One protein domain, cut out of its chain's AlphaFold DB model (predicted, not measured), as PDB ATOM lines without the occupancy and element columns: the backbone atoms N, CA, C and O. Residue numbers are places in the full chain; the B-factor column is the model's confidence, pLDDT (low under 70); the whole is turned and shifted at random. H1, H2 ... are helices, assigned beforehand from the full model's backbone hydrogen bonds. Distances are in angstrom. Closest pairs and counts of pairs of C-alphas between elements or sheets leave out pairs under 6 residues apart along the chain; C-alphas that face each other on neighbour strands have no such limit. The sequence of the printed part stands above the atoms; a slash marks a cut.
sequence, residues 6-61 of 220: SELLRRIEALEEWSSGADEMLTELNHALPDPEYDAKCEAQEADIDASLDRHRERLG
ATOM      1  N   SER A   6     139.308 107.029 146.527       88.25
ATOM      2  CA  SER A   6     140.328 106.341 147.325       88.25
ATOM      3  C   SER A   6     141.379 107.290 147.907       88.25
ATOM      4  O   SER A   6     141.762 107.136 149.059       88.25
ATOM      5  N   GLU A   7     141.804 108.303 147.150       88.19
ATOM      6  CA  GLU A   7     142.769 109.299 147.631       88.19
ATOM      7  C   GLU A   7     142.132 110.274 148.633       88.19
ATOM      8  O   GLU A   7     142.803 110.727 149.554       88.19
ATOM      9  N   LEU A   8     140.830 110.562 148.505       88.06
ATOM     10  CA  LEU A   8     140.087 111.322 149.517       88.06
ATOM     11  C   LEU A   8     139.978 110.560 150.842       88.06
ATOM     12  O   LEU A   8     140.238 111.146 151.886       88.06
ATOM     13  N   LEU A   9     139.637 109.271 150.802       88.44
ATOM     14  CA  LEU A   9     139.512 108.449 152.011       88.44
ATOM     15  C   LEU A   9     140.845 108.325 152.753       88.44
ATOM     16  O   LEU A   9     140.892 108.576 153.950       88.44
ATOM     17  N   ARG A  10     141.944 108.094 152.026       88.19
ATOM     18  CA  ARG A  10     143.290 108.031 152.616       88.19
ATOM     19  C   ARG A  10     143.701 109.336 153.311       88.19
ATOM     20  O   ARG A  10     144.430 109.317 154.294       88.19
ATOM     21  N   ARG A  11     143.254 110.486 152.794       88.44
ATOM     22  CA  ARG A  11     143.514 111.796 153.414       88.44
ATOM     23  C   ARG A  11     142.657 112.047 154.648       88.44
ATOM     24  O   ARG A  11     143.128 112.722 155.549       88.44
ATOM     25  N   ILE A  12     141.427 111.540 154.669       88.12
ATOM     26  CA  ILE A  12     140.553 111.630 155.843       88.12
ATOM     27  C   ILE A  12     141.144 110.794 156.979       88.12
ATOM     28  O   ILE A  12     141.337 111.331 158.060       88.12
ATOM     29  N   GLU A  13     141.550 109.553 156.705       87.94
ATOM     30  CA  GLU A  13     142.203 108.683 157.698       87.94
ATOM     31  C   GLU A  13     143.488 109.320 158.257       87.94
ATOM     32  O   GLU A  13     143.679 109.377 159.468       87.94
ATOM     33  N   ALA A  14     144.329 109.910 157.398       82.38
ATOM     34  CA  ALA A  14     145.538 110.610 157.844       82.38
ATOM     35  C   ALA A  14     145.250 111.860 158.705       82.38
ATOM     36  O   ALA A  14     146.056 112.220 159.562       82.38
ATOM     37  N   LEU A  15     144.123 112.546 158.477       82.81
ATOM     38  CA  LEU A  15     143.702 113.686 159.297       82.81
ATOM     39  C   LEU A  15     143.126 113.237 160.644       82.81
ATOM     40  O   LEU A  15     143.350 113.915 161.643       82.81
ATOM     41  N   GLU A  16     142.420 112.108 160.681       85.88
ATOM     42  CA  GLU A  16     141.908 111.513 161.919       85.88
ATOM     43  C   GLU A  16     143.054 111.015 162.811       85.88
ATOM     44  O   GLU A  16     143.067 111.317 164.003       85.88
ATOM     45  N   GLU A  17     144.068 110.356 162.238       83.62
ATOM     46  CA  GLU A  17     145.288 109.974 162.965       83.62
ATOM     47  C   GLU A  17     146.034 111.199 163.513       83.62
ATOM     48  O   GLU A  17     146.464 111.206 164.668       83.62
ATOM     49  N   TRP A  18     146.150 112.267 162.717       84.00
ATOM     50  CA  TRP A  18     146.792 113.504 163.161       84.00
ATOM     51  C   TRP A  18     146.006 114.209 164.276       84.00
ATOM     52  O   TRP A  18     146.608 114.679 165.240       84.00
ATOM     53  N   SER A  19     144.672 114.247 164.182       80.19
ATOM     54  CA  SER A  19     143.805 114.797 165.234       80.19
ATOM     55  C   SER A  19     143.934 114.004 166.530       80.19
ATOM     56  O   SER A  19     144.077 114.599 167.591       80.19
ATOM     57  N   SER A  20     143.958 112.669 166.445       80.19
ATOM     58  CA  SER A  20     144.141 111.805 167.614       80.19
ATOM     59  C   SER A  20     145.501 112.030 168.280       80.19
ATOM     60  O   SER A  20     145.576 112.088 169.504       80.19
ATOM     61  N   GLY A  21     146.568 112.197 167.492       77.81
ATOM     62  CA  GLY A  21     147.894 112.523 168.023       77.81
ATOM     63  C   GLY A  21     147.954 113.918 168.655       77.81
ATOM     64  O   GLY A  21     148.616 114.111 169.672       77.81
ATOM     65  N   ALA A  22     147.234 114.895 168.098       70.75
ATOM     66  CA  ALA A  22     147.131 116.230 168.682       70.75
ATOM     67  C   ALA A  22     146.362 116.222 170.012       70.75
ATOM     68  O   ALA A  22     146.791 116.888 170.953       70.75
ATOM     69  N   ASP A  23     145.280 115.446 170.113       74.88
ATOM     70  CA  ASP A  23     144.515 115.280 171.352       74.88
ATOM     71  C   ASP A  23     145.341 114.574 172.440       74.88
ATOM     72  O   ASP A  23     145.281 114.956 173.609       74.88
ATOM     73  N   GLU A  24     146.167 113.591 172.069       72.19
ATOM     74  CA  GLU A  24     147.096 112.921 172.987       72.19
ATOM     75  C   GLU A  24     148.182 113.883 173.492       72.19
ATOM     76  O   GLU A  24     148.373 114.003 174.701       72.19
ATOM     77  N   MET A  25     148.807 114.669 172.607       69.12
ATOM     78  CA  MET A  25     149.762 115.704 173.025       69.12
ATOM     79  C   MET A  25     149.111 116.779 173.899       69.12
ATOM     80  O   MET A  25     149.725 117.234 174.858       69.12
ATOM     81  N   LEU A  26     147.880 117.199 173.589       65.50
ATOM     82  CA  LEU A  26     147.137 118.162 174.402       65.50
ATOM     83  C   LEU A  26     146.818 117.580 175.787       65.50
ATOM     84  O   LEU A  26     146.898 118.288 176.786       65.50
ATOM     85  N   THR A  27     146.494 116.289 175.853       67.12
ATOM     86  CA  THR A  27     146.245 115.556 177.099       67.12
ATOM     87  C   THR A  27     147.522 115.433 177.926       67.12
ATOM     88  O   THR A  27     147.501 115.730 179.118       67.12
ATOM     89  N   GLU A  28     148.659 115.100 177.311       67.19
ATOM     90  CA  GLU A  28     149.955 115.086 177.997       67.19
ATOM     91  C   GLU A  28     150.388 116.483 178.454       67.19
ATOM     92  O   GLU A  28     150.878 116.632 179.572       67.19
ATOM     93  N   LEU A  29     150.145 117.525 177.651       61.38
ATOM     94  CA  LEU A  29     150.409 118.911 178.039       61.38
ATOM     95  C   LEU A  29     149.529 119.317 179.232       61.38
ATOM     96  O   LEU A  29     150.030 119.866 180.208       61.38
ATOM     97  N   ASN A  30     148.239 118.978 179.205       56.50
ATOM     98  CA  ASN A  30     147.303 119.235 180.303       56.50
ATOM     99  C   ASN A  30     147.629 118.423 181.567       56.50
ATOM    100  O   ASN A  30     147.342 118.887 182.666       56.50
ATOM    101  N   HIS A  31     148.248 117.244 181.443       60.75
ATOM    102  CA  HIS A  31     148.761 116.463 182.576       60.75
ATOM    103  C   HIS A  31     150.137 116.936 183.071       60.75
ATOM    104  O   HIS A  31     150.467 116.742 184.242       60.75
ATOM    105  N   ALA A  32     150.934 117.582 182.218       59.81
ATOM    106  CA  ALA A  32     152.207 118.195 182.588       59.81
ATOM    107  C   ALA A  32     152.040 119.573 183.256       59.81
ATOM    108  O   ALA A  32     152.938 119.998 183.986       59.81
ATOM    109  N   LEU A  33     150.900 120.239 183.037       60.47
ATOM    110  CA  LEU A  33     150.593 121.601 183.485       60.47
ATOM    111  C   LEU A  33     149.637 121.778 184.694       60.47
ATOM    112  O   LEU A  33     149.325 122.932 184.985       60.47
ATOM    113  N   PRO A  34     149.170 120.764 185.457       59.12
ATOM    114  CA  PRO A  34     148.597 121.068 186.757       59.12
ATOM    115  C   PRO A  34     149.758 121.454 187.681       59.12
ATOM    116  O   PRO A  34     150.708 120.681 187.875       59.12
ATOM    117  N   ASP A  35     149.709 122.674 188.211       63.81
ATOM    118  CA  ASP A  35     150.381 123.041 189.457       63.81
ATOM    119  C   ASP A  35     149.323 122.827 190.548       63.81
ATOM    120  O   ASP A  35     148.496 123.712 190.761       63.81
ATOM    121  N   PRO A  36     149.295 121.659 191.221       66.81
ATOM    122  CA  PRO A  36     148.235 121.336 192.173       66.81
ATOM    123  C   PRO A  36     148.178 122.331 193.338       66.81
ATOM    124  O   PRO A  36     147.131 122.489 193.963       66.81
ATOM    125  N   GLU A  37     149.288 123.019 193.635       63.06
ATOM    126  CA  GLU A  37     149.309 124.096 194.622       63.06
ATOM    127  C   GLU A  37     148.689 125.389 194.082       63.06
ATOM    128  O   GLU A  37     148.055 126.119 194.841       63.06
ATOM    129  N   TYR A  38     148.856 125.693 192.793       61.59
ATOM    130  CA  TYR A  38     148.168 126.812 192.151       61.59
ATOM    131  C   TYR A  38     146.674 126.545 192.001       61.59
ATOM    132  O   TYR A  38     145.885 127.421 192.337       61.59
ATOM    133  N   ASP A  39     146.285 125.341 191.584       66.88
ATOM    134  CA  ASP A  39     144.878 124.953 191.453       66.88
ATOM    135  C   ASP A  39     144.168 125.049 192.817       66.88
ATOM    136  O   ASP A  39     143.114 125.679 192.926       66.88
ATOM    137  N   ALA A  40     144.813 124.580 193.893       67.44
ATOM    138  CA  ALA A  40     144.320 124.744 195.263       67.44
ATOM    139  C   ALA A  40     144.254 126.219 195.722       67.44
ATOM    140  O   ALA A  40     143.345 126.606 196.459       67.44
ATOM    141  N   LYS A  41     145.191 127.075 195.285       61.19
ATOM    142  CA  LYS A  41     145.183 128.523 195.586       61.19
ATOM    143  C   LYS A  41     144.161 129.303 194.754       61.19
ATOM    144  O   LYS A  41     143.614 130.288 195.245       61.19
ATOM    145  N   CYS A  42     143.873 128.870 193.526       58.62
ATOM    146  CA  CYS A  42     142.795 129.394 192.688       58.62
ATOM    147  C   CYS A  42     141.433 129.112 193.323       58.62
ATOM    148  O   CYS A  42     140.597 130.012 193.388       58.62
ATOM    149  N   GLU A  43     141.240 127.904 193.861       64.00
ATOM    150  CA  GLU A  43     140.050 127.547 194.641       64.00
ATOM    151  C   GLU A  43     139.916 128.388 195.926       64.00
ATOM    152  O   GLU A  43     138.803 128.731 196.323       64.00
ATOM    153  N   ALA A  44     141.038 128.798 196.529       69.12
ATOM    154  CA  ALA A  44     141.079 129.675 197.703       69.12
ATOM    155  C   ALA A  44     141.012 131.190 197.393       69.12
ATOM    156  O   ALA A  44     141.013 131.989 198.325       69.12
ATOM    157  N   GLN A  45     140.948 131.606 196.118       58.03
ATOM    158  CA  GLN A  45     141.050 133.013 195.669       58.03
ATOM    159  C   GLN A  45     142.344 133.749 196.089       58.03
ATOM    160  O   GLN A  45     142.397 134.977 196.072       58.03
ATOM    161  N   GLU A  46     143.412 133.018 196.408       62.44
ATOM    162  CA  GLU A  46     144.728 133.560 196.796       62.44
ATOM    163  C   GLU A  46     145.780 133.396 195.682       62.44
ATOM    164  O   GLU A  46     146.985 133.528 195.901       62.44
ATOM    165  N   ALA A  47     145.334 133.059 194.472       59.53
ATOM    166  CA  ALA A  47     146.212 132.782 193.347       59.53
ATOM    167  C   ALA A  47     146.895 134.051 192.818       59.53
ATOM    168  O   ALA A  47     146.297 134.863 192.113       59.53
ATOM    169  N   ASP A  48     148.186 134.168 193.114       72.62
ATOM    170  CA  ASP A  48     149.101 135.060 192.414       72.62
ATOM    171  C   ASP A  48     149.527 134.406 191.087       72.62
ATOM    172  O   ASP A  48     150.262 133.410 191.051       72.62
ATOM    173  N   ILE A  49     149.006 134.962 189.993       63.34
ATOM    174  CA  ILE A  49     149.245 134.509 188.619       63.34
ATOM    175  C   ILE A  49     150.735 134.612 188.262       63.34
ATOM    176  O   ILE A  49     151.268 133.706 187.613       63.34
ATOM    177  N   ASP A  50     151.426 135.659 188.716       67.31
ATOM    178  CA  ASP A  50     152.834 135.890 188.382       67.31
ATOM    179  C   ASP A  50     153.726 134.852 189.070       67.31
ATOM    180  O   ASP A  50     154.582 134.233 188.430       67.31
ATOM    181  N   ALA A  51     153.444 134.548 190.340       70.06
ATOM    182  CA  ALA A  51     154.158 133.507 191.077       70.06
ATOM    183  C   ALA A  51     153.968 132.104 190.464       70.06
ATOM    184  O   ALA A  51     154.869 131.265 190.537       70.06
ATOM    185  N   SER A  52     152.800 131.820 189.882       69.94
ATOM    186  CA  SER A  52     152.519 130.546 189.200       69.94
ATOM    187  C   SER A  52     153.258 130.410 187.876       69.94
ATOM    188  O   SER A  52     153.877 129.377 187.604       69.94
ATOM    189  N   LEU A  53     153.261 131.482 187.079       67.31
ATOM    190  CA  LEU A  53     154.000 131.534 185.822       67.31
ATOM    191  C   LEU A  53     155.502 131.347 186.040       67.31
ATOM    192  O   LEU A  53     156.142 130.654 185.250       67.31
ATOM    193  N   ASP A  54     156.067 131.909 187.109       69.31
ATOM    194  CA  ASP A  54     157.486 131.735 187.422       69.31
ATOM    195  C   ASP A  54     157.828 130.298 187.846       69.31
ATOM    196  O   ASP A  54     158.809 129.744 187.348       69.31
ATOM    197  N   ARG A  55     156.979 129.627 188.641       69.25
ATOM    198  CA  ARG A  55     157.152 128.191 188.957       69.25
ATOM    199  C   ARG A  55     157.053 127.306 187.716       69.25
ATOM    200  O   ARG A  55     157.832 126.368 187.550       69.25
ATOM    201  N   HIS A  56     156.116 127.610 186.821       67.94
ATOM    202  CA  HIS A  56     155.971 126.887 185.559       67.94
ATOM    203  C   HIS A  56     157.177 127.085 184.638       67.94
ATOM    204  O   HIS A  56     157.649 126.127 184.023       67.94
ATOM    205  N   ARG A  57     157.726 128.304 184.580       65.44
ATOM    206  CA  ARG A  57     158.977 128.578 183.861       65.44
ATOM    207  C   ARG A  57     160.135 127.770 184.433       65.44
ATOM    208  O   ARG A  57     160.867 127.163 183.656       65.44
ATOM    209  N   GLU A  58     160.272 127.713 185.755       69.94
ATOM    210  CA  GLU A  58     161.322 126.935 186.420       69.94
ATOM    211  C   GLU A  58     161.192 125.434 186.128       69.94
ATOM    212  O   GLU A  58     162.159 124.799 185.702       69.94
ATOM    213  N   ARG A  59     159.979 124.878 186.247       68.31
ATOM    214  CA  ARG A  59     159.681 123.465 185.962       68.31
ATOM    215  C   ARG A  59     159.980 123.071 184.515       68.31
ATOM    216  O   ARG A  59     160.443 121.962 184.267       68.31
ATOM    217  N   LEU A  60     159.730 123.972 183.567       70.31
ATOM    218  CA  LEU A  60     160.006 123.757 182.144       70.31
ATOM    219  C   LEU A  60     161.466 124.059 181.762       70.31
ATOM    220  O   LEU A  60     161.821 123.954 180.590       70.31
ATOM    221  N   GLY A  61     162.314 124.462 182.716       63.59
ATOM    222  CA  GLY A  61     163.681 124.900 182.430       63.59
ATOM    223  C   GLY A  61     163.745 126.183 181.591       63.59
ATOM    224  O   GLY A  61     164.793 126.511 181.042       63.59
TER     225      GLY A  61
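AT A GLANCE: This is residues 6 to 61 of the 220 residues of an uncharacterized protein of Psychrobacter sp (UniProt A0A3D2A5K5). One long helix, H1, sticks out as a straight arm from a small, loosely joined head, where two short helices, H2 and H3, run opposite ways across the far end of H1. The printed part has 56 residues with three named helices, in the order H1, H2, H3, and no named strand; the class is all helix. The whole is extended, with a radius of gyration of the C-alphas of 18.1 A and spans of 56 by 26 by 14 A.

HOW THE PARTS SIT: H1, residues 6 to 32, touches no helix, and its residues 6 to 31 stand free. H2, residues 36 to 43, is apart from H1, and so is H3, residues 49 to 59. H2 and H3 are close but not clearly touching; their closest C-alphas, of Tyr 38 and Ser 52, are 6.4 A apart. They run opposite ways at a shallow tilt of 12 degrees. In H1, H2 and H3 every O i to N i+4 pair is within hydrogen-bond range.

IN THESE COORDINATES: H1 measures 39.1 A from C-alpha 6 at (140.328, 106.341, 147.325) to C-alpha 32. H2 measures 10.6 A and H3 15.4 A, ending at C-alpha 59 at (159.681, 123.465, 185.962).

THE WHOLE: The C-alphas farthest apart, of Ser 6 and Glu 46, are 56.6 A apart. The printed part has no cut, and both links are tight. Mean pLDDT of the printed part is 71.2, with 34 residues under 70, among them 25 to 47.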